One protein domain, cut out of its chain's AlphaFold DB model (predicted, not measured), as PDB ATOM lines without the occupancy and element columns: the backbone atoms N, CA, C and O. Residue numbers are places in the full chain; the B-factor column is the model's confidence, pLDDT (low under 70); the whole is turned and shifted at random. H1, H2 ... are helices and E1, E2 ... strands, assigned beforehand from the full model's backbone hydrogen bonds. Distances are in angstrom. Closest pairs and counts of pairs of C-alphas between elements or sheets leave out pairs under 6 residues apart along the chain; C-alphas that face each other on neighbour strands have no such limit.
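What this domain is: This is residues 82 to 245 of the 608 residues of the protein "Coiled-coil protein" of Legionella quateirensis (UniProt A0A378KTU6). A twisted sheet of four strands, E1, E5, E4 and E3, forms a wall with the long helix H3 across one face; H3 runs through the middle of the domain. Round H3, the small two-stranded sheet E2 and E6 lies on one side and helices H1 and H5 on the other, with H2 making a corner with H1 and long loops filling in the rest. The 164 printed residues run E1 E2 H1 H2 E3 E4 E5 E6 H3 H4 H5; the larger sheet is mixed, the smaller antiparallel. The class is mixed, helices and strands, with under half of the residues in named elements. The whole is compact, with a radius of gyration of the C-alphas of 14.9 A and spans of 46 by 32 by 31 A.

Where its parts are: Find C-alpha 97 at (20.449, -61.082, -11.890), where E1, residues 97 to 99, begins. Beside it look for E5, residues 179 to 185, 19.9 A long, then E4, residues 167 to 173, 19.6 A, and E3, residues 161 to 164, 10.1 A. E2 is residues 112 to 114 and E6 residues 187 to 189. H3 runs 20.0 A from C-alpha 207 at (28.287, -41.180, -11.876) to residue 220. H1 is residues 138 to 149, 16.0 A; H2 is 153 to 159, H4 is 226 to 229, and H5 is 234 to 242, ending at (18.669, -51.013, 3.834).

How they stand to each other: E3, E4 and E5 form a meander, each strand the antiparallel neighbour of the one before; look at N 169 and O 162, 2.8 A, and N 182 and O 170, 2.9 A. E1 is parallel to E5, with N 183 and O 98 at 2.8 A. H3 is on this sheet, making two layers, at a height of 9.2 A; its closest C-alphas to E5 are Ala 215 and Val 184, 6.5 A. E5 runs on into E6 at 77 degrees, and E6 pairs with E2 through N 113 and O 188, 2.8 A. H1 touches H5 at a steep tilt of 47 degrees, the same way, with residues 139 to 143 alone; Tyr 139 and Ser 234 have the closest C-alphas, 4.8 A. H1 and H2 only just touch, only at the corner, with 3 pairs of C-alphas within 8 A, the closest Ile 147 and Gly 153, 5.1 A. H5 only grazes the larger sheet with residues 238 to 242. H3 and H4 are close but not clearly touching, the closest C-alphas being Ile 217 and Phe 228, 6.9 A. In H1, H2 and H3 every O i to N i+4 pair is within hydrogen-bond range, in H5 3 of 5; H4 is too short for one.

The domain as a whole: The C-alphas farthest apart, Lys 82 and Leu 193, are 47.5 A apart. The printed part has no cut. Long links join E1 to E2, E2 to H1 and E6 to H3. The mean pLDDT of the printed part is 80.9; look for low values chiefly in residues 82 to 95 and 191 to 205.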
ATOM      1  N   LYS A  82      22.024 -69.785   0.425       33.66
ATOM      2  CA  LYS A  82      23.293 -69.364  -0.210       33.66
ATOM      3  C   LYS A  82      23.554 -67.860  -0.193       33.66
ATOM      4  O   LYS A  82      24.661 -67.448  -0.533       33.66
ATOM      5  N   VAL A  83      22.589 -67.043   0.220       37.44
ATOM      6  CA  VAL A  83      22.758 -65.589   0.250       37.44
ATOM      7  C   VAL A  83      23.234 -65.158   1.633       37.44
ATOM      8  O   VAL A  83      22.531 -65.284   2.634       37.44
ATOM      9  N   SER A  84      24.465 -64.658   1.693       36.09
ATOM     10  CA  SER A  84      25.030 -63.997   2.867       36.09
ATOM     11  C   SER A  84      24.056 -62.930   3.388       36.09
ATOM     12  O   SER A  84      23.823 -61.919   2.727       36.09
ATOM     13  N   ARG A  85      23.502 -63.118   4.599       37.75
ATOM     14  CA  ARG A  85      22.622 -62.136   5.279       37.75
ATOM     15  C   ARG A  85      23.269 -60.758   5.489       37.75
ATOM     16  O   ARG A  85      22.594 -59.840   5.933       37.75
ATOM     17  N   SER A  86      24.560 -60.604   5.189       45.03
ATOM     18  CA  SER A  86      25.257 -59.317   5.264       45.03
ATOM     19  C   SER A  86      24.716 -58.270   4.283       45.03
ATOM     20  O   SER A  86      24.978 -57.087   4.477       45.03
ATOM     21  N   GLY A  87      24.010 -58.678   3.214       51.75
ATOM     22  CA  GLY A  87      23.489 -57.753   2.199       51.75
ATOM     23  C   GLY A  87      24.564 -57.017   1.389       51.75
ATOM     24  O   GLY A  87      24.256 -56.072   0.657       51.75
ATOM     25  N   THR A  88      25.825 -57.435   1.521       57.84
ATOM     26  CA  THR A  88      26.929 -56.988   0.667       57.84
ATOM     27  C   THR A  88      26.751 -57.617  -0.710       57.84
ATOM     28  O   THR A  88      26.369 -58.783  -0.809       57.84
ATOM     29  N   LEU A  89      26.990 -56.848  -1.775       61.91
ATOM     30  CA  LEU A  89      26.962 -57.349  -3.145       61.91
ATOM     31  C   LEU A  89      28.137 -58.319  -3.367       61.91
ATOM     32  O   LEU A  89      29.195 -57.937  -3.866       61.91
ATOM     33  N   ASP A  90      27.948 -59.579  -2.983       61.94
ATOM     34  CA  ASP A  90      28.821 -60.681  -3.381       61.94
ATOM     35  C   ASP A  90      28.666 -60.951  -4.886       61.94
ATOM     36  O   ASP A  90      27.668 -60.573  -5.504       61.94
ATOM     37  N   VAL A  91      29.686 -61.562  -5.503       54.28
ATOM     38  CA  VAL A  91      29.736 -61.809  -6.955       54.28
ATOM     39  C   VAL A  91      28.430 -62.469  -7.415       54.28
ATOM     40  O   VAL A  91      28.187 -63.617  -7.038       54.28
ATOM     41  N   PRO A  92      27.596 -61.786  -8.223       57.97
ATOM     42  CA  PRO A  92      26.320 -62.351  -8.613       57.97
ATOM     43  C   PRO A  92      26.578 -63.574  -9.487       57.97
ATOM     44  O   PRO A  92      27.315 -63.495 -10.475       57.97
ATOM     45  N   ASN A  93      25.948 -64.696  -9.161       58.50
ATOM     46  CA  ASN A  93      25.734 -65.729 -10.161       58.50
ATOM     47  C   ASN A  93      24.856 -65.100 -11.262       58.50
ATOM     48  O   ASN A  93      23.785 -64.587 -10.942       58.50
ATOM     49  N   PRO A  94      25.275 -65.091 -12.543       59.09
ATOM     50  CA  PRO A  94      24.549 -64.388 -13.604       59.09
ATOM     51  C   PRO A  94      23.077 -64.793 -13.762       59.09
ATOM     52  O   PRO A  94      22.308 -64.032 -14.338       59.09
ATOM     53  N   GLN A  95      22.696 -65.980 -13.277       58.81
ATOM     54  CA  GLN A  95      21.315 -66.473 -13.293       58.81
ATOM     55  C   GLN A  95      20.402 -65.777 -12.270       58.81
ATOM     56  O   GLN A  95      19.197 -65.738 -12.483       58.81
ATOM     57  N   ASP A  96      20.970 -65.172 -11.224       70.12
ATOM     58  CA  ASP A  96      20.232 -64.521 -10.132       70.12
ATOM     59  C   ASP A  96      20.099 -62.998 -10.350       70.12
ATOM     60  O   ASP A  96      19.752 -62.252  -9.435       70.12
ATOM     61  N   VAL A  97      20.414 -62.513 -11.561       80.75
ATOM     62  CA  VAL A  97      20.449 -61.082 -11.890       80.75
ATOM     63  C   VAL A  97      19.376 -60.717 -12.905       80.75
ATOM     64  O   VAL A  97      19.417 -61.139 -14.064       80.75
ATOM     65  N   VAL A  98      18.481 -59.811 -12.518       84.81
ATOM     66  CA  VAL A  98      17.499 -59.233 -13.442       84.81
ATOM     67  C   VAL A  98      18.143 -58.081 -14.213       84.81
ATOM     68  O   VAL A  98      18.563 -57.078 -13.639       84.81
ATOM     69  N   THR A  99      18.237 -58.208 -15.538       88.25
ATOM     70  CA  THR A  99      18.788 -57.146 -16.395       88.25
ATOM     71  C   THR A  99      17.682 -56.237 -16.913       88.25
ATOM     72  O   THR A  99      16.810 -56.679 -17.658       88.25
ATOM     73  N   TYR A 100      17.771 -54.948 -16.598       90.25
ATOM     74  CA  TYR A 100      16.812 -53.946 -17.049       90.25
ATOM     75  C   TYR A 100      17.292 -53.216 -18.300       90.25
ATOM     76  O   TYR A 100      18.469 -52.872 -18.455       90.25
ATOM     77  N   GLN A 101      16.341 -52.937 -19.192       89.88
ATOM     78  CA  GLN A 101      16.543 -51.985 -20.278       89.88
ATOM     79  C   GLN A 101      16.556 -50.554 -19.733       89.88
ATOM     80  O   GLN A 101      16.101 -50.277 -18.624       89.88
ATOM     81  N   ASN A 102      17.096 -49.627 -20.522       90.00
ATOM     82  CA  ASN A 102      17.112 -48.221 -20.140       90.00
ATOM     83  C   ASN A 102      15.671 -47.677 -20.015       90.00
ATOM     84  O   ASN A 102      14.883 -47.922 -20.932       90.00
ATOM     85  N   PRO A 103      15.338 -46.932 -18.940       88.25
ATOM     86  CA  PRO A 103      13.998 -46.387 -18.751       88.25
ATOM     87  C   PRO A 103      13.509 -45.485 -19.889       88.25
ATOM     88  O   PRO A 103      14.289 -44.895 -20.647       88.25
ATOM     89  N   LYS A 104      12.193 -45.339 -19.974       87.00
ATOM     90  CA  LYS A 104      11.518 -44.410 -20.888       87.00
ATOM     91  C   LYS A 104      11.078 -43.149 -20.148       87.00
ATOM     92  O   LYS A 104      11.159 -43.089 -18.926       87.00
ATOM     93  N   GLU A 105      10.633 -42.141 -20.886       82.19
ATOM     94  CA  GLU A 105       9.968 -40.960 -20.326       82.19
ATOM     95  C   GLU A 105       8.561 -40.863 -20.920       82.19
ATOM     96  O   GLU A 105       8.413 -40.652 -22.128       82.19
ATOM     97  N   ASP A 106       7.530 -41.060 -20.093       81.94
ATOM     98  CA  ASP A 106       6.121 -41.063 -20.524       81.94
ATOM     99  C   ASP A 106       5.891 -42.049 -21.687       81.94
ATOM    100  O   ASP A 106       5.356 -41.713 -22.750       81.94
ATOM    101  N   GLY A 107       6.410 -43.270 -21.514       82.19
ATOM    102  CA  GLY A 107       6.372 -44.356 -22.493       82.19
ATOM    103  C   GLY A 107       7.228 -44.150 -23.749       82.19
ATOM    104  O   GLY A 107       7.238 -45.025 -24.622       82.19
ATOM    105  N   LYS A 108       7.955 -43.032 -23.870       84.31
ATOM    106  CA  LYS A 108       8.754 -42.686 -25.056       84.31
ATOM    107  C   LYS A 108      10.234 -42.966 -24.835       84.31
ATOM    108  O   LYS A 108      10.786 -42.708 -23.768       84.31
ATOM    109  N   ASP A 109      10.887 -43.457 -25.881       86.25
ATOM    110  CA  ASP A 109      12.332 -43.644 -25.868       86.25
ATOM    111  C   ASP A 109      13.041 -42.288 -25.806       86.25
ATOM    112  O   ASP A 109      12.739 -41.369 -26.574       86.25
ATOM    113  N   ILE A 110      14.022 -42.183 -24.913       85.31
ATOM    114  CA  ILE A 110      14.866 -40.997 -24.763       85.31
ATOM    115  C   ILE A 110      16.316 -41.308 -25.127       85.31
ATOM    116  O   ILE A 110      16.755 -42.460 -25.158       85.31
ATOM    117  N   LYS A 111      17.090 -40.260 -25.420       87.81
ATOM    118  CA  LYS A 111      18.509 -40.412 -25.742       87.81
ATOM    119  C   LYS A 111      19.316 -40.653 -24.470       87.81
ATOM    120  O   LYS A 111      19.176 -39.925 -23.493       87.81
ATOM    121  N   TYR A 112      20.240 -41.603 -24.539       88.50
ATOM    122  CA  TYR A 112      21.173 -41.920 -23.464       88.50
ATOM    123  C   TYR A 112      22.613 -41.565 -23.834       88.50
ATOM    124  O   TYR A 112      23.031 -41.724 -24.983       88.50
ATOM    125  N   LEU A 113      23.376 -41.107 -22.844       88.25
ATOM    126  CA  LEU A 113      24.826 -40.967 -22.915       88.25
ATOM    127  C   LEU A 113      25.489 -42.223 -22.372       88.25
ATOM    128  O   LEU A 113      25.229 -42.620 -21.238       88.25
ATOM    129  N   ASP A 114      26.371 -42.808 -23.174       89.19
ATOM    130  CA  ASP A 114      27.260 -43.876 -22.736       89.19
ATOM    131  C   ASP A 114      28.348 -43.308 -21.820       89.19
ATOM    132  O   ASP A 114      29.083 -42.393 -22.195       89.19
ATOM    133  N   ARG A 115      28.411 -43.839 -20.597       89.50
ATOM    134  CA  ARG A 115      29.381 -43.474 -19.561       89.50
ATOM    135  C   ARG A 115      30.250 -44.667 -19.170       89.50
ATOM    136  O   ARG A 115      30.883 -44.638 -18.120       89.50
ATOM    137  N   SER A 116      30.311 -45.706 -20.005       88.31
ATOM    138  CA  SER A 116      31.090 -46.928 -19.763       88.31
ATOM    139  C   SER A 116      32.551 -46.661 -19.391       88.31
ATOM    140  O   SER A 116      33.093 -47.367 -18.547       88.31
ATOM    141  N   LYS A 117      33.169 -45.609 -19.944       88.25
ATOM    142  CA  LYS A 117      34.576 -45.241 -19.698       88.25
ATOM    143  C   LYS A 117      34.831 -44.435 -18.421       88.25
ATOM    144  O   LYS A 117      35.989 -44.254 -18.051       88.25
ATOM    145  N   ASP A 118      33.794 -43.937 -17.761       89.12
ATOM    146  CA  ASP A 118      33.939 -42.973 -16.668       89.12
ATOM    147  C   ASP A 118      33.927 -43.694 -15.326       89.12
ATOM    148  O   ASP A 118      33.111 -44.582 -15.148       89.12
ATOM    149  N   SER A 119      34.766 -43.337 -14.351       91.12
ATOM    150  CA  SER A 119      34.735 -44.035 -13.053       91.12
ATOM    151  C   SER A 119      33.342 -43.966 -12.406       91.12
ATOM    152  O   SER A 119      32.772 -42.876 -12.302       91.12
ATOM    153  N   LEU A 120      32.806 -45.113 -11.963       91.81
ATOM    154  CA  LEU A 120      31.553 -45.160 -11.200       91.81
ATOM    155  C   LEU A 120      31.696 -44.362  -9.893       91.81
ATOM    156  O   LEU A 120      30.904 -43.456  -9.631       91.81
ATOM    157  N   PHE A 121      32.766 -44.641  -9.143       93.75
ATOM    158  CA  PHE A 121      33.145 -43.955  -7.908       93.75
ATOM    159  C   PHE A 121      34.497 -43.244  -8.101       93.75
ATOM    160  O   PHE A 121      35.550 -43.865  -7.948       93.75
ATOM    161  N   PRO A 122      34.524 -41.951  -8.474       91.69
ATOM    162  CA  PRO A 122      35.777 -41.202  -8.610       91.69
ATOM    163  C   PRO A 122      36.473 -40.935  -7.263       91.69
ATOM    164  O   PRO A 122      37.665 -40.645  -7.236       91.69
ATOM    165  N   HIS A 123      35.733 -41.025  -6.160       93.75
ATOM    166  CA  HIS A 123      36.189 -40.969  -4.772       93.75
ATOM    167  C   HIS A 123      35.137 -41.677  -3.888       93.75
ATOM    168  O   HIS A 123      34.072 -42.033  -4.412       93.75
ATOM    169  N   PRO A 124      35.390 -41.905  -2.582       94.56
ATOM    170  CA  PRO A 124      34.369 -42.437  -1.678       94.56
ATOM    171  C   PRO A 124      33.095 -41.576  -1.713       94.56
ATOM    172  O   PRO A 124      33.228 -40.344  -1.709       94.56
ATOM    173  N   PRO A 125      31.890 -42.178  -1.772       96.00
ATOM    174  CA  PRO A 125      30.633 -41.440  -1.753       96.00
ATOM    175  C   PRO A 125      30.578 -40.450  -0.596       96.00
ATOM    176  O   PRO A 125      30.955 -40.773   0.528       96.00
ATOM    177  N   SER A 126      30.105 -39.238  -0.860       95.25
ATOM    178  CA  SER A 126      29.970 -38.215   0.177       95.25
ATOM    179  C   SER A 126      28.670 -37.435   0.014       95.25
ATOM    180  O   SER A 126      28.170 -37.324  -1.106       95.25
ATOM    181  N   PRO A 127      28.128 -36.812   1.077       94.00
ATOM    182  CA  PRO A 127      26.934 -35.979   0.940       94.00
ATOM    183  C   PRO A 127      27.103 -34.864  -0.109       94.00
ATOM    184  O   PRO A 127      26.138 -34.458  -0.755       94.00
ATOM    185  N   GLY A 128      28.336 -34.377  -0.321       92.56
ATOM    186  CA  GLY A 128      28.682 -33.366  -1.330       92.56
ATOM    187  C   GLY A 128      28.412 -33.782  -2.782       92.56
ATOM    188  O   GLY A 128      28.279 -32.903  -3.646       92.56
ATOM    189  N   ASP A 129      28.268 -35.087  -3.012       92.06
ATOM    190  CA  ASP A 129      27.889 -35.695  -4.286       92.06
ATOM    191  C   ASP A 129      26.399 -35.591  -4.554       92.06
ATOM    192  O   ASP A 129      25.969 -35.912  -5.644       92.06
ATOM    193  N   ILE A 130      25.572 -35.179  -3.599       92.06
ATOM    194  CA  ILE A 130      24.126 -35.139  -3.801       92.06
ATOM    195  C   ILE A 130      23.696 -33.701  -4.075       92.06
ATOM    196  O   ILE A 130      23.860 -32.810  -3.234       92.06
ATOM    197  N   ARG A 131      23.217 -33.477  -5.305       88.38
ATOM    198  CA  ARG A 131      22.751 -32.196  -5.845       88.38
ATOM    199  C   ARG A 131      21.594 -32.434  -6.810       88.38
ATOM    200  O   ARG A 131      21.796 -32.456  -8.024       88.38
ATOM    201  N   GLN A 132      20.401 -32.588  -6.253       84.06
ATOM    202  CA  GLN A 132      19.163 -32.790  -7.001       84.06
ATOM    203  C   GLN A 132      19.077 -31.911  -8.259       84.06
ATOM    204  O   GLN A 132      19.408 -30.715  -8.241       84.06
ATOM    205  N   GLY A 133      18.657 -32.540  -9.354       79.38
ATOM    206  CA  GLY A 133      18.378 -31.868 -10.614       79.38
ATOM    207  C   GLY A 133      16.975 -31.255 -10.636       79.38
ATOM    208  O   GLY A 133      16.470 -30.767  -9.633       79.38
ATOM    209  N   GLY A 134      16.351 -31.229 -11.808       69.69
ATOM    210  CA  GLY A 134      15.008 -30.674 -12.017       69.69
ATOM    211  C   GLY A 134      13.839 -31.627 -11.742       69.69
ATOM    212  O   GLY A 134      12.768 -31.383 -12.287       69.69
ATOM    213  N   ILE A 135      14.031 -32.713 -10.988       72.75
ATOM    214  CA  ILE A 135      12.997 -33.730 -10.703       72.75
ATOM    215  C   ILE A 135      12.693 -33.808  -9.203       72.75
ATOM    216  O   ILE A 135      13.531 -33.430  -8.388       72.75
ATOM    217  N   GLY A 136      11.488 -34.258  -8.845       75.88
ATOM    218  CA  GLY A 136      10.981 -34.332  -7.468       75.88
ATOM    219  C   GLY A 136      11.448 -35.558  -6.674       75.88
ATOM    220  O   GLY A 136      10.644 -36.196  -6.006       75.88
ATOM    221  N   ASP A 137      12.731 -35.914  -6.732       85.56
ATOM    222  CA  ASP A 137      13.293 -37.107  -6.077       85.56
ATOM    223  C   ASP A 137      13.956 -36.826  -4.717       85.56
ATOM    224  O   ASP A 137      14.757 -37.619  -4.210       85.56
ATOM    225  N   CYS A 138      13.589 -35.709  -4.084       91.56
ATOM    226  CA  CYS A 138      14.134 -35.275  -2.798       91.56
ATOM    227  C   CYS A 138      14.015 -36.350  -1.705       91.56
ATOM    228  O   CYS A 138      14.918 -36.479  -0.877       91.56
ATOM    229  N   TYR A 139      12.948 -37.155  -1.729       92.00
ATOM    230  CA  TYR A 139      12.717 -38.269  -0.809       92.00
ATOM    231  C   TYR A 139      13.796 -39.357  -0.940       92.00
ATOM    232  O   TYR A 139      14.380 -39.783   0.054       92.00
ATOM    233  N   PHE A 140      14.141 -39.741  -2.170       93.19
ATOM    234  CA  PHE A 140      15.169 -40.736  -2.458       93.19
ATOM    235  C   PHE A 140      16.564 -40.218  -2.098       93.19
ATOM    236  O   PHE A 140      17.320 -40.857  -1.362       93.19
ATOM    237  N   LEU A 141      16.886 -39.003  -2.548       94.31
ATOM    238  CA  LEU A 141      18.181 -38.372  -2.299       94.31
ATOM    239  C   LEU A 141      18.419 -38.058  -0.815       94.31
ATOM    240  O   LEU A 141      19.560 -38.100  -0.345       94.31
ATOM    241  N   SER A 142      17.368 -37.761  -0.054       96.38
ATOM    242  CA  SER A 142      17.466 -37.553   1.395       96.38
ATOM    243  C   SER A 142      17.731 -38.848   2.154       96.38
ATOM    244  O   SER A 142      18.526 -38.845   3.097       96.38
ATOM    245  N   VAL A 143      17.163 -39.977   1.720       96.25
ATOM    246  CA  VAL A 143      17.522 -41.282   2.294       96.25
ATOM    247  C   VAL A 143      19.001 -41.585   2.051       96.25
ATOM    248  O   VAL A 143      19.709 -41.950   2.985       96.25
ATOM    249  N   ILE A 144      19.525 -41.339   0.849       96.56
ATOM    250  CA  ILE A 144      20.954 -41.564   0.575       96.56
ATOM    251  C   ILE A 144      21.837 -40.617   1.402       96.56
ATOM    252  O   ILE A 144      22.838 -41.052   1.968       96.56
ATOM    253  N   ASN A 145      21.464 -39.340   1.542       97.44
ATOM    254  CA  ASN A 145      22.183 -38.413   2.425       97.44
ATOM    255  C   ASN A 145      22.196 -38.892   3.888       97.44
ATOM    256  O   ASN A 145      23.226 -38.751   4.542       97.44
ATOM    257  N   SER A 146      21.099 -39.468   4.398       96.94
ATOM    258  CA  SER A 146      21.060 -39.994   5.771       96.94
ATOM    259  C   SER A 146      21.881 -41.279   5.933       96.94
ATOM    260  O   SER A 146      22.546 -41.438   6.953       96.94
ATOM    261  N   ILE A 147      21.967 -42.135   4.906       95.50
ATOM    262  CA  ILE A 147      22.930 -43.252   4.877       95.50
ATOM    263  C   ILE A 147      24.365 -42.719   4.950       95.50
ATOM    264  O   ILE A 147      25.165 -43.207   5.744       95.50
ATOM    265  N   LEU A 148      24.688 -41.686   4.169       95.88
ATOM    266  CA  LEU A 148      26.011 -41.053   4.156       95.88
ATOM    267  C   LEU A 148      26.336 -40.261   5.434       95.88
ATOM    268  O   LEU A 148      27.488 -39.878   5.621       95.88
ATOM    269  N   ALA A 149      25.351 -40.013   6.303       93.56
ATOM    270  CA  ALA A 149      25.576 -39.446   7.630       93.56
ATOM    271  C   ALA A 149      26.170 -40.475   8.610       93.56
ATOM    272  O   ALA A 149      26.790 -40.089   9.601       93.56
ATOM    273  N   LYS A 150      26.006 -41.777   8.332       89.44
ATOM    274  CA  LYS A 150      26.566 -42.856   9.153       89.44
ATOM    275  C   LYS A 150      28.093 -42.892   9.035       89.44
ATOM    276  O   LYS A 150      28.620 -42.649   7.947       89.44
ATOM    277  N   PRO A 151      28.816 -43.305  10.094       87.50
ATOM    278  CA  PRO A 151      30.271 -43.456  10.040       87.50
ATOM    279  C   PRO A 151      30.772 -44.361   8.904       87.50
ATOM    280  O   PRO A 151      31.824 -44.084   8.341       87.50
ATOM    281  N   ASN A 152      30.014 -45.408   8.559       88.69
ATOM    282  CA  ASN A 152      30.297 -46.347   7.465       88.69
ATOM    283  C   ASN A 152      29.395 -46.135   6.228       88.69
ATOM    284  O   ASN A 152      29.160 -47.058   5.443       88.69
ATOM    285  N   GLY A 153      28.802 -44.946   6.093       91.81
ATOM    286  CA  GLY A 153      27.879 -44.612   5.010       91.81
ATOM    287  C   GLY A 153      28.458 -44.814   3.602       91.81
ATOM    288  O   GLY A 153      27.792 -45.439   2.772       91.81
ATOM    289  N   PRO A 154      29.683 -44.333   3.306       94.19
ATOM    290  CA  PRO A 154      30.318 -44.543   2.007       94.19
ATOM    291  C   PRO A 154      30.464 -46.027   1.650       94.19
ATOM    292  O   PRO A 154      30.171 -46.409   0.517       94.19
ATOM    293  N   GLU A 155      30.848 -46.868   2.614       91.75
ATOM    294  CA  GLU A 155      30.999 -48.310   2.433       91.75
ATOM    295  C   GLU A 155      29.658 -48.988   2.152       91.75
ATOM    296  O   GLU A 155      29.597 -49.850   1.280       91.75
ATOM    297  N   ILE A 156      28.569 -48.581   2.819       90.31
ATOM    298  CA  ILE A 156      27.218 -49.105   2.542       90.31
ATOM    299  C   ILE A 156      26.842 -48.873   1.071       90.31
ATOM    300  O   ILE A 156      26.376 -49.796   0.400       90.31
ATOM    301  N   ILE A 157      27.084 -47.664   0.551       93.75
ATOM    302  CA  ILE A 157      26.784 -47.310  -0.845       93.75
ATOM    303  C   ILE A 157      27.722 -48.025  -1.827       93.75
ATOM    304  O   ILE A 157      27.285 -48.505  -2.871       93.75
ATOM    305  N   GLN A 158      29.015 -48.131  -1.521       92.38
ATOM    306  CA  GLN A 158      29.950 -48.845  -2.397       92.38
ATOM    307  C   GLN A 158      29.648 -50.345  -2.447       92.38
ATOM    308  O   GLN A 158      29.675 -50.941  -3.518       92.38
ATOM    309  N   ASN A 159      29.287 -50.945  -1.314       87.44
ATOM    310  CA  ASN A 159      28.988 -52.371  -1.213       87.44
ATOM    311  C   ASN A 159      27.656 -52.768  -1.853       87.44
ATOM    312  O   ASN A 159      27.411 -53.962  -2.011       87.44
ATOM    313  N   MET A 160      26.796 -51.814  -2.225       91.88
ATOM    314  CA  MET A 160      25.558 -52.107  -2.951       91.88
ATOM    315  C   MET A 160      25.686 -51.946  -4.470       91.88
ATOM    316  O   MET A 160      24.747 -52.300  -5.178       91.88
ATOM    317  N   MET A 161      26.806 -51.427  -4.992       92.75
ATOM    318  CA  MET A 161      26.990 -51.174  -6.425       92.75
ATOM    319  C   MET A 161      28.331 -51.699  -6.939       92.75
ATOM    320  O   MET A 161      29.389 -51.325  -6.441       92.75
ATOM    321  N   ARG A 162      28.314 -52.480  -8.022       89.00
ATOM    322  CA  ARG A 162      29.535 -52.986  -8.664       89.00
ATOM    323  C   ARG A 162      29.507 -52.780 -10.164       89.00
ATOM    324  O   ARG A 162      28.521 -53.072 -10.828       89.00
ATOM    325  N   GLU A 163      30.622 -52.315 -10.707       89.31
ATOM    326  CA  GLU A 163      30.822 -52.224 -12.147       89.31
ATOM    327  C   GLU A 163      31.541 -53.465 -12.684       89.31
ATOM    328  O   GLU A 163      32.580 -53.863 -12.156       89.31
ATOM    329  N   GLU A 164      31.020 -54.037 -13.770       85.62
ATOM    330  CA  GLU A 164      31.673 -55.116 -14.510       85.62
ATOM    331  C   GLU A 164      31.212 -55.107 -15.980       85.62
ATOM    332  O   GLU A 164      30.029 -54.957 -16.276       85.62
ATOM    333  N   ASN A 165      32.152 -55.225 -16.928       83.00
ATOM    334  CA  ASN A 165      31.882 -55.295 -18.377       83.00
ATOM    335  C   ASN A 165      30.989 -54.163 -18.943       83.00
ATOM    336  O   ASN A 165      30.148 -54.396 -19.813       83.00
ATOM    337  N   GLY A 166      31.156 -52.925 -18.460       81.62
ATOM    338  CA  GLY A 166      30.371 -51.763 -18.911       81.62
ATOM    339  C   GLY A 166      28.920 -51.741 -18.406       81.62
ATOM    340  O   GLY A 166      28.120 -50.904 -18.842       81.62
ATOM    341  N   LYS A 167      28.585 -52.643 -17.483       89.38
ATOM    342  CA  LYS A 167      27.313 -52.724 -16.767       89.38
ATOM    343  C   LYS A 167      27.532 -52.424 -15.290       89.38
ATOM    344  O   LYS A 167      28.650 -52.521 -14.782       89.38
ATOM    345  N   VAL A 168      26.457 -52.030 -14.618       92.88
ATOM    346  CA  VAL A 168      26.454 -51.796 -13.176       92.88
ATOM    347  C   VAL A 168      25.411 -52.698 -12.537       92.88
ATOM    348  O   VAL A 168      24.248 -52.697 -12.938       92.88
ATOM    349  N   TYR A 169      25.862 -53.462 -11.555       92.88
ATOM    350  CA  TYR A 169      25.067 -54.334 -10.712       92.88
ATOM    351  C   TYR A 169      24.719 -53.562  -9.446       92.88
ATOM    352  O   TYR A 169      25.608 -52.964  -8.839       92.88
ATOM    353  N   VAL A 170      23.444 -53.544  -9.074       93.62
ATOM    354  CA  VAL A 170      22.938 -52.804  -7.916       93.62
ATOM    355  C   VAL A 170      22.104 -53.742  -7.059       93.62
ATOM    356  O   VAL A 170      21.201 -54.398  -7.574       93.62
ATOM    357  N   ARG A 171      22.413 -53.807  -5.764       91.62
ATOM    358  CA  ARG A 171      21.650 -54.567  -4.773       91.62
ATOM    359  C   ARG A 171      20.548 -53.692  -4.183       91.62
ATOM    360  O   ARG A 171      20.840 -52.698  -3.521       91.62
ATOM    361  N   PHE A 172      19.304 -54.121  -4.341       90.12
ATOM    362  CA  PHE A 172      18.157 -53.663  -3.554       90.12
ATOM    363  C   PHE A 172      17.707 -54.769  -2.602       90.12
ATOM    364  O   PHE A 172      18.254 -55.869  -2.637       90.12
ATOM    365  N   TYR A 173      16.746 -54.482  -1.735       82.50
ATOM    366  CA  TYR A 173      16.018 -55.500  -0.986       82.50
ATOM    367  C   TYR A 173      14.563 -55.511  -1.423       82.50
ATOM    368  O   TYR A 173      13.975 -54.450  -1.602       82.50
ATOM    369  N   ASN A 174      13.972 -56.689  -1.564       79.25
ATOM    370  CA  ASN A 174      12.553 -56.806  -1.866       79.25
ATOM    371  C   ASN A 174      11.682 -56.592  -0.618       79.25
ATOM    372  O   ASN A 174      12.174 -56.393   0.494       79.25
ATOM    373  N   LYS A 175      10.359 -56.691  -0.791       73.25
ATOM    374  CA  LYS A 175       9.365 -56.534   0.286       73.25
ATOM    375  C   LYS A 175       9.561 -57.472   1.488       73.25
ATOM    376  O   LYS A 175       9.090 -57.163   2.578       73.25
ATOM    377  N   ASN A 176      10.269 -58.587   1.302       70.56
ATOM    378  CA  ASN A 176      10.574 -59.554   2.358       70.56
ATOM    379  C   ASN A 176      11.922 -59.267   3.050       70.56
ATOM    380  O   ASN A 176      12.355 -60.054   3.887       70.56
ATOM    381  N   GLY A 177      12.610 -58.179   2.686       69.38
ATOM    382  CA  GLY A 177      13.942 -57.848   3.193       69.38
ATOM    383  C   GLY A 177      15.054 -58.733   2.623       69.38
ATOM    384  O   GLY A 177      16.153 -58.766   3.172       69.38
ATOM    385  N   LEU A 178      14.796 -59.466   1.532       75.31
ATOM    386  CA  LEU A 178      15.801 -60.297   0.867       75.31
ATOM    387  C   LEU A 178      16.510 -59.494  -0.224       75.31
ATOM    388  O   LEU A 178      15.841 -58.767  -0.961       75.31
ATOM    389  N   PRO A 179      17.845 -59.597  -0.350       81.31
ATOM    390  CA  PRO A 179      18.575 -58.831  -1.345       81.31
ATOM    391  C   PRO A 179      18.290 -59.359  -2.757       81.31
ATOM    392  O   PRO A 179      18.344 -60.561  -3.009       81.31
ATOM    393  N   GLU A 180      18.056 -58.443  -3.687       85.50
ATOM    394  CA  GLU A 180      17.901 -58.699  -5.115       85.50
ATOM    395  C   GLU A 180      18.914 -57.861  -5.886       85.50
ATOM    396  O   GLU A 180      19.123 -56.677  -5.606       85.50
ATOM    397  N   ILE A 181      19.574 -58.484  -6.860       89.12
ATOM    398  CA  ILE A 181      20.610 -57.834  -7.654       89.12
ATOM    399  C   ILE A 181      20.042 -57.562  -9.037       89.12
ATOM    400  O   ILE A 181      19.670 -58.478  -9.771       89.12
ATOM    401  N   ILE A 182      20.035 -56.292  -9.419       90.81
ATOM    402  CA  ILE A 182      19.667 -55.885 -10.768       90.81
ATOM    403  C   ILE A 182      20.894 -55.449 -11.550       90.81
ATOM    404  O   ILE A 182      21.879 -54.976 -10.989       90.81
ATOM    405  N   CYS A 183      20.824 -55.567 -12.868       92.00
ATOM    406  CA  CYS A 183      21.848 -55.086 -13.778       92.00
ATOM    407  C   CYS A 183      21.281 -53.991 -14.678       92.00
ATOM    408  O   CYS A 183      20.284 -54.191 -15.374       92.00
ATOM    409  N   VAL A 184      21.982 -52.861 -14.745       93.31
ATOM    410  CA  VAL A 184      21.683 -51.753 -15.656       93.31
ATOM    411  C   VAL A 184      22.882 -51.427 -16.538       93.31
ATOM    412  O   VAL A 184      24.043 -51.585 -16.158       93.31
ATOM    413  N   ASP A 185      22.613 -50.926 -17.741       92.81
ATOM    414  CA  ASP A 185      23.662 -50.339 -18.577       92.81
ATOM    415  C   ASP A 185      24.265 -49.101 -17.894       92.81
ATOM    416  O   ASP A 185      23.535 -48.288 -17.314       92.81
ATOM    417  N   LYS A 186      25.574 -48.877 -18.063       92.12
ATOM    418  CA  LYS A 186      26.275 -47.674 -17.584       92.12
ATOM    419  C   LYS A 186      26.021 -46.463 -18.492       92.12
ATOM    420  O   LYS A 186      26.910 -45.898 -19.128       92.12
ATOM    421  N   LYS A 187      24.743 -46.104 -18.581       90.69
ATOM    422  CA  LYS A 187      24.181 -45.045 -19.420       90.69
ATOM    423  C   LYS A 187      23.243 -44.179 -18.598       90.69
ATOM    424  O   LYS A 187      22.461 -44.721 -17.820       90.69
ATOM    425  N   ILE A 188      23.260 -42.874 -18.840       87.88
ATOM    426  CA  ILE A 188      22.371 -41.900 -18.185       87.88
ATOM    427  C   ILE A 188      21.606 -41.075 -19.226       87.88
ATOM    428  O   ILE A 188      22.111 -40.924 -20.344       87.88
ATOM    429  N   PRO A 189      20.423 -40.530 -18.902       84.62
ATOM    430  CA  PRO A 189      19.676 -39.681 -19.827       84.62
ATOM    431  C   PRO A 189      20.494 -38.476 -20.310       84.62
ATOM    432  O   PRO A 189      21.148 -37.775 -19.531       84.62
ATOM    433  N   ALA A 190      20.475 -38.245 -21.621       79.06
ATOM    434  CA  ALA A 190      21.130 -37.109 -22.257       79.06
ATOM    435  C   ALA A 190      20.256 -35.854 -22.153       79.06
ATOM    436  O   ALA A 190      19.038 -35.929 -22.301       79.06
ATOM    437  N   ASP A 191      20.873 -34.685 -21.983       67.31
ATOM    438  CA  ASP A 191      20.187 -33.402 -22.122       67.31
ATOM    439  C   ASP A 191      19.631 -33.277 -23.561       67.31
ATOM    440  O   ASP A 191      20.414 -33.330 -24.527       67.31
ATOM    441  N   PRO A 192      18.306 -33.092 -23.735       57.38
ATOM    442  CA  PRO A 192      17.690 -32.938 -25.054       57.38
ATOM    443  C   PRO A 192      18.242 -31.741 -25.841       57.38
ATOM    444  O   PRO A 192      18.277 -31.774 -27.070       57.38
ATOM    445  N   LEU A 193      18.695 -30.697 -25.140       54.09
ATOM    446  CA  LEU A 193      19.202 -29.439 -25.693       54.09
ATOM    447  C   LEU A 193      20.736 -29.396 -25.767       54.09
ATOM    448  O   LEU A 193      21.298 -28.583 -26.506       54.09
ATOM    449  N   LYS A 194      21.436 -30.252 -25.013       58.53
ATOM    450  CA  LYS A 194      22.906 -30.340 -24.986       58.53
ATOM    451  C   LYS A 194      23.345 -31.793 -25.099       58.53
ATOM    452  O   LYS A 194      23.776 -32.395 -24.124       58.53
ATOM    453  N   HIS A 195      23.335 -32.317 -26.322       52.03
ATOM    454  CA  HIS A 195      23.574 -33.724 -26.679       52.03
ATOM    455  C   HIS A 195      24.830 -34.431 -26.114       52.03
ATOM    456  O   HIS A 195      24.943 -35.634 -26.339       52.03
ATOM    457  N   ASN A 196      25.728 -33.734 -25.404       55.88
ATOM    458  CA  ASN A 196      26.940 -34.253 -24.753       55.88
ATOM    459  C   ASN A 196      26.971 -34.013 -23.225       55.88
ATOM    460  O   ASN A 196      28.036 -34.091 -22.615       55.88
ATOM    461  N   LYS A 197      25.846 -33.649 -22.598       55.94
ATOM    462  CA  LYS A 197      25.731 -33.468 -21.143       55.94
ATOM    463  C   LYS A 197      24.594 -34.316 -20.590       55.94
ATOM    464  O   LYS A 197      23.618 -34.553 -21.300       55.94
ATOM    465  N   SER A 198      24.735 -34.777 -19.347       55.19
ATOM    466  CA  SER A 198      23.609 -35.359 -18.617       55.19
ATOM    467  C   SER A 198      22.475 -34.347 -18.579       55.19
ATOM    468  O   SER A 198      22.723 -33.135 -18.534       55.19
ATOM    469  N   SER A 199      21.238 -34.828 -18.649       56.00
ATOM    470  CA  SER A 199      20.110 -33.927 -18.501       56.00
ATOM    471  C   SER A 199      20.186 -33.246 -17.131       56.00
ATOM    472  O   SER A 199      20.504 -33.876 -16.125       56.00
ATOM    473  N   GLY A 200      19.904 -31.940 -17.084       56.19
ATOM    474  CA  GLY A 200      19.827 -31.195 -15.820       56.19
ATOM    475  C   GLY A 200      18.696 -31.667 -14.893       56.19
ATOM    476  O   GLY A 200      18.506 -31.078 -13.833       56.19
ATOM    477  N   PHE A 201      17.949 -32.692 -15.315       54.47
ATOM    478  CA  PHE A 201      16.928 -33.405 -14.561       54.47
ATOM    479  C   PHE A 201      17.533 -34.276 -13.458       54.47
ATOM    480  O   PHE A 201      16.977 -34.290 -12.373       54.47
ATOM    481  N   PHE A 202      18.689 -34.906 -13.686       58.09
ATOM    482  CA  PHE A 202      19.353 -35.753 -12.686       58.09
ATOM    483  C   PHE A 202      20.419 -34.995 -11.909       58.09
ATOM    484  O   PHE A 202      20.855 -33.902 -12.300       58.09
ATOM    485  N   ASN A 203      20.871 -35.620 -10.825       57.94
ATOM    486  CA  ASN A 203      21.969 -35.110 -10.032       57.94
ATOM    487  C   ASN A 203      23.209 -34.780 -10.897       57.94
ATOM    488  O   ASN A 203      23.628 -35.556 -11.757       57.94
ATOM    489  N   GLN A 204      23.822 -33.613 -10.676       60.78
ATOM    490  CA  GLN A 204      24.955 -33.103 -11.476       60.78
ATOM    491  C   GLN A 204      26.328 -33.602 -10.992       60.78
ATOM    492  O   GLN A 204      27.338 -32.907 -11.129       60.78
ATOM    493  N   ALA A 205      26.361 -34.770 -10.370       65.56
ATOM    494  CA  ALA A 205      27.450 -35.198  -9.509       65.56
ATOM    495  C   ALA A 205      28.161 -36.465 -10.033       65.56
ATOM    496  O   ALA A 205      28.008 -36.785 -11.218       65.56
ATOM    497  N   PRO A 206      29.013 -37.147  -9.235       84.38
ATOM    498  CA  PRO A 206      29.677 -38.380  -9.651       84.38
ATOM    499  C   PRO A 206      28.709 -39.432 -10.196       84.38
ATOM    500  O   PRO A 206      27.566 -39.502  -9.780       84.38
ATOM    501  N   LEU A 207      29.166 -40.284 -11.115       90.19
ATOM    502  CA  LEU A 207      28.287 -41.180 -11.876       90.19
ATOM    503  C   LEU A 207      27.456 -42.146 -11.009       90.19
ATOM    504  O   LEU A 207      26.345 -42.492 -11.409       90.19
ATOM    505  N   TRP A 208      27.971 -42.569  -9.850       93.56
ATOM    506  CA  TRP A 208      27.309 -43.537  -8.971       93.56
ATOM    507  C   TRP A 208      25.870 -43.154  -8.623       93.56
ATOM    508  O   TRP A 208      24.978 -43.985  -8.754       93.56
ATOM    509  N   ILE A 209      25.613 -41.897  -8.265       92.69
ATOM    510  CA  ILE A 209      24.280 -41.466  -7.832       92.69
ATOM    511  C   ILE A 209      23.287 -41.455  -8.994       92.69
ATOM    512  O   ILE A 209      22.178 -41.946  -8.838       92.69
ATOM    513  N   SER A 210      23.704 -41.018 -10.188       90.38
ATOM    514  CA  SER A 210      22.847 -41.050 -11.379       90.38
ATOM    515  C   SER A 210      22.528 -42.474 -11.830       90.38
ATOM    516  O   SER A 210      21.449 -42.741 -12.358       90.38
ATOM    517  N   ILE A 211      23.469 -43.406 -11.647       92.75
ATOM    518  CA  ILE A 211      23.214 -44.825 -11.903       92.75
ATOM    519  C   ILE A 211      22.294 -45.413 -10.830       92.75
ATOM    520  O   ILE A 211      21.428 -46.209 -11.179       92.75
ATOM    521  N   LEU A 212      22.433 -45.009  -9.566       93.62
ATOM    522  CA  LEU A 212      21.579 -45.469  -8.472       93.62
ATOM    523  C   LEU A 212      20.132 -44.958  -8.613       93.62
ATOM    524  O   LEU A 212      19.210 -45.759  -8.492       93.62
ATOM    525  N   GLU A 213      19.927 -43.684  -8.972       91.06
ATOM    526  CA  GLU A 213      18.615 -43.117  -9.345       91.06
ATOM    527  C   GLU A 213      17.974 -43.939 -10.475       91.06
ATOM    528  O   GLU A 213      16.852 -44.428 -10.359       91.06
ATOM    529  N   LYS A 214      18.720 -44.171 -11.563       90.81
ATOM    530  CA  LYS A 214      18.249 -44.983 -12.692       90.81
ATOM    531  C   LYS A 214      17.901 -46.413 -12.275       90.81
ATOM    532  O   LYS A 214      16.875 -46.933 -12.706       90.81
ATOM    533  N   ALA A 215      18.759 -47.057 -11.489       92.81
ATOM    534  CA  ALA A 215      18.557 -48.420 -11.016       92.81
ATOM    535  C   ALA A 215      17.284 -48.525 -10.167       92.81
ATOM    536  O   ALA A 215      16.496 -49.445 -10.371       92.81
ATOM    537  N   TYR A 216      17.040 -47.544  -9.296       91.38
ATOM    538  CA  TYR A 216      15.822 -47.476  -8.495       91.38
ATOM    539  C   TYR A 216      14.566 -47.335  -9.367       91.38
ATOM    540  O   TYR A 216      13.580 -48.030  -9.152       91.38
ATOM    541  N   ILE A 217      14.619 -46.513 -10.418       88.81
ATOM    542  CA  ILE A 217      13.500 -46.338 -11.360       88.81
ATOM    543  C   ILE A 217      13.219 -47.619 -12.149       88.81
ATOM    544  O   ILE A 217      12.059 -47.985 -12.353       88.81
ATOM    545  N   CYS A 218      14.276 -48.309 -12.584       89.38
ATOM    546  CA  CYS A 218      14.158 -49.614 -13.223       89.38
ATOM    547  C   CYS A 218      13.462 -50.621 -12.302       89.38
ATOM    548  O   CYS A 218      12.505 -51.266 -12.725       89.38
ATOM    549  N   TYR A 219      13.940 -50.720 -11.061       86.94
ATOM    550  CA  TYR A 219      13.496 -51.716 -10.095       86.94
ATOM    551  C   TYR A 219      12.075 -51.456  -9.587       86.94
ATOM    552  O   TYR A 219      11.231 -52.344  -9.660       86.94
ATOM    553  N   GLN A 220      11.805 -50.233  -9.125       82.94
ATOM    554  CA  GLN A 220      10.617 -49.927  -8.332       82.94
ATOM    555  C   GLN A 220       9.524 -49.180  -9.101       82.94
ATOM    556  O   GLN A 220       8.364 -49.209  -8.703       82.94
ATOM    557  N   LEU A 221       9.865 -48.491 -10.194       78.69
ATOM    558  CA  LEU A 221       8.967 -47.521 -10.836       78.69
ATOM    559  C   LEU A 221       8.595 -47.889 -12.275       78.69
ATOM    560  O   LEU A 221       8.226 -47.025 -13.075       78.69
ATOM    561  N   GLY A 222       8.690 -49.176 -12.615       78.81
ATOM    562  CA  GLY A 222       8.257 -49.701 -13.910       78.81
ATOM    563  C   GLY A 222       9.131 -49.265 -15.088       78.81
ATOM    564  O   GLY A 222       8.688 -49.332 -16.231       78.81
ATOM    565  N   SER A 223      10.372 -48.822 -14.837       82.69
ATOM    566  CA  SER A 223      11.284 -48.323 -15.877       82.69
ATOM    567  C   SER A 223      10.726 -47.129 -16.677       82.69
ATOM    568  O   SER A 223      11.014 -46.991 -17.870       82.69
ATOM    569  N   ASP A 224       9.977 -46.236 -16.023       80.69
ATOM    570  CA  ASP A 224       9.545 -44.949 -16.583       80.69
ATOM    571  C   ASP A 224       9.883 -43.793 -15.630       80.69
ATOM    572  O   ASP A 224       9.524 -43.800 -14.451       80.69
ATOM    573  N   TYR A 225      10.561 -42.771 -16.153       78.81
ATOM    574  CA  TYR A 225      10.929 -41.574 -15.401       78.81
ATOM    575  C   TYR A 225       9.724 -40.772 -14.899       78.81
ATOM    576  O   TYR A 225       9.851 -40.071 -13.896       78.81
ATOM    577  N   LYS A 226       8.549 -40.894 -15.531       76.38
ATOM    578  CA  LYS A 226       7.323 -40.186 -15.131       76.38
ATOM    579  C   LYS A 226       6.959 -40.417 -13.663       76.38
ATOM    580  O   LYS A 226       6.604 -39.474 -12.963       76.38
ATOM    581  N   ASN A 227       7.103 -41.652 -13.191       66.06
ATOM    582  CA  ASN A 227       6.735 -42.046 -11.830       66.06
ATOM    583  C   ASN A 227       7.716 -41.525 -10.771       66.06
ATOM    584  O   ASN A 227       7.376 -41.444  -9.599       66.06
ATOM    585  N   PHE A 228       8.926 -41.144 -11.178       70.12
ATOM    586  CA  PHE A 228       9.947 -40.575 -10.298       70.12
ATOM    587  C   PHE A 228       9.823 -39.048 -10.173       70.12
ATOM    588  O   PHE A 228      10.271 -38.460  -9.194       70.12
ATOM    589  N   ILE A 229       9.190 -38.400 -11.158       61.53
ATOM    590  CA  ILE A 229       9.031 -36.939 -11.235       61.53
ATOM    591  C   ILE A 229       7.917 -36.427 -10.309       61.53
ATOM    592  O   ILE A 229       7.991 -35.287  -9.857       61.53
ATOM    593  N   ASN A 230       6.918 -37.255  -9.993       63.91
ATOM    594  CA  ASN A 230       5.710 -36.851  -9.262       63.91
ATOM    595  C   ASN A 230       5.869 -36.778  -7.728       63.91
ATOM    596  O   ASN A 230       4.874 -36.611  -7.028       63.91
ATOM    597  N   GLY A 231       7.091 -36.879  -7.200       70.25
ATOM    598  CA  GLY A 231       7.331 -36.919  -5.756       70.25
ATOM    599  C   GLY A 231       7.230 -38.327  -5.171       70.25
ATOM    600  O   GLY A 231       6.965 -39.304  -5.871       70.25
ATOM    601  N   GLY A 232       7.496 -38.441  -3.874       78.69
ATOM    602  CA  GLY A 232       7.478 -39.715  -3.169       78.69
ATOM    603  C   GLY A 232       7.780 -39.567  -1.685       78.69
ATOM    604  O   GLY A 232       7.956 -38.466  -1.163       78.69
ATOM    605  N   HIS A 233       7.848 -40.710  -1.014       83.00
ATOM    606  CA  HIS A 233       7.900 -40.822   0.438       83.00
ATOM    607  C   HIS A 233       9.192 -41.517   0.878       83.00
ATOM    608  O   HIS A 233       9.616 -42.494   0.268       83.00
ATOM    609  N   SER A 234       9.855 -41.029   1.927       86.25
ATOM    610  CA  SER A 234      11.161 -41.590   2.337       86.25
ATOM    611  C   SER A 234      11.016 -42.976   2.959       86.25
ATOM    612  O   SER A 234      11.865 -43.847   2.779       86.25
ATOM    613  N   GLU A 235       9.895 -43.199   3.642       81.56
ATOM    614  CA  GLU A 235       9.498 -44.468   4.235       81.56
ATOM    615  C   GLU A 235       9.375 -45.595   3.208       81.56
ATOM    616  O   GLU A 235       9.636 -46.742   3.561       81.56
ATOM    617  N   SER A 236       9.064 -45.296   1.942       84.62
ATOM    618  CA  SER A 236       9.040 -46.324   0.902       84.62
ATOM    619  C   SER A 236      10.438 -46.673   0.396       84.62
ATOM    620  O   SER A 236      10.639 -47.793  -0.048       84.62
ATOM    621  N   VAL A 237      11.422 -45.773   0.505       91.06
ATOM    622  CA  VAL A 237      12.788 -45.973  -0.016       91.06
ATOM    623  C   VAL A 237      13.678 -46.745   0.957       91.06
ATOM    624  O   VAL A 237      14.486 -47.569   0.526       91.06
ATOM    625  N   PHE A 238      13.552 -46.486   2.262       86.12
ATOM    626  CA  PHE A 238      14.390 -47.111   3.291       86.12
ATOM    627  C   PHE A 238      14.460 -48.648   3.187       86.12
ATOM    628  O   PHE A 238      15.584 -49.161   3.131       86.12
ATOM    629  N   PRO A 239      13.334 -49.386   3.068       82.69
ATOM    630  CA  PRO A 239      13.372 -50.840   2.939       82.69
ATOM    631  C   PRO A 239      14.152 -51.314   1.716       82.69
ATOM    632  O   PRO A 239      14.940 -52.246   1.833       82.69
ATOM    633  N   TYR A 240      14.030 -50.638   0.570       88.62
ATOM    634  CA  TYR A 240      14.733 -51.039  -0.654       88.62
ATOM    635  C   TYR A 240      16.250 -50.864  -0.562       88.62
ATOM    636  O   TYR A 240      16.996 -51.637  -1.164       88.62
ATOM    637  N   LEU A 241      16.730 -49.858   0.176       90.19
ATOM    638  CA  LEU A 241      18.165 -49.582   0.289       90.19
ATOM    639  C   LEU A 241      18.830 -50.305   1.465       90.19
ATOM    640  O   LEU A 241      20.000 -50.681   1.348       90.19
ATOM    641  N   LEU A 242      18.109 -50.512   2.571       85.50
ATOM    642  CA  LEU A 242      18.669 -51.013   3.834       85.50
ATOM    643  C   LEU A 242      18.109 -52.370   4.280       85.50
ATOM    644  O   LEU A 242      18.703 -52.993   5.151       85.50
ATOM    645  N   GLY A 243      17.014 -52.851   3.685       77.38
ATOM    646  CA  GLY A 243      16.419 -54.153   4.011       77.38
ATOM    647  C   GLY A 243      15.654 -54.172   5.332       77.38
ATOM    648  O   GLY A 243      15.169 -55.218   5.753       77.38
ATOM    649  N   GLU A 244      15.526 -53.016   5.980       72.38
ATOM    650  CA  GLU A 244      14.833 -52.841   7.249       72.38
ATOM    651  C   GLU A 244      13.546 -52.036   7.062       72.38
ATOM    652  O   GLU A 244      13.430 -51.189   6.172       72.38
ATOM    653  N   ARG A 245      12.565 -52.280   7.936       73.69
ATOM    654  CA  ARG A 245      11.318 -51.508   7.940       73.69
ATOM    655  C   ARG A 245      11.598 -50.040   8.251       73.69
ATOM    656  O   ARG A 245      12.521 -49.699   8.992       73.69
TER     657      ARG A 245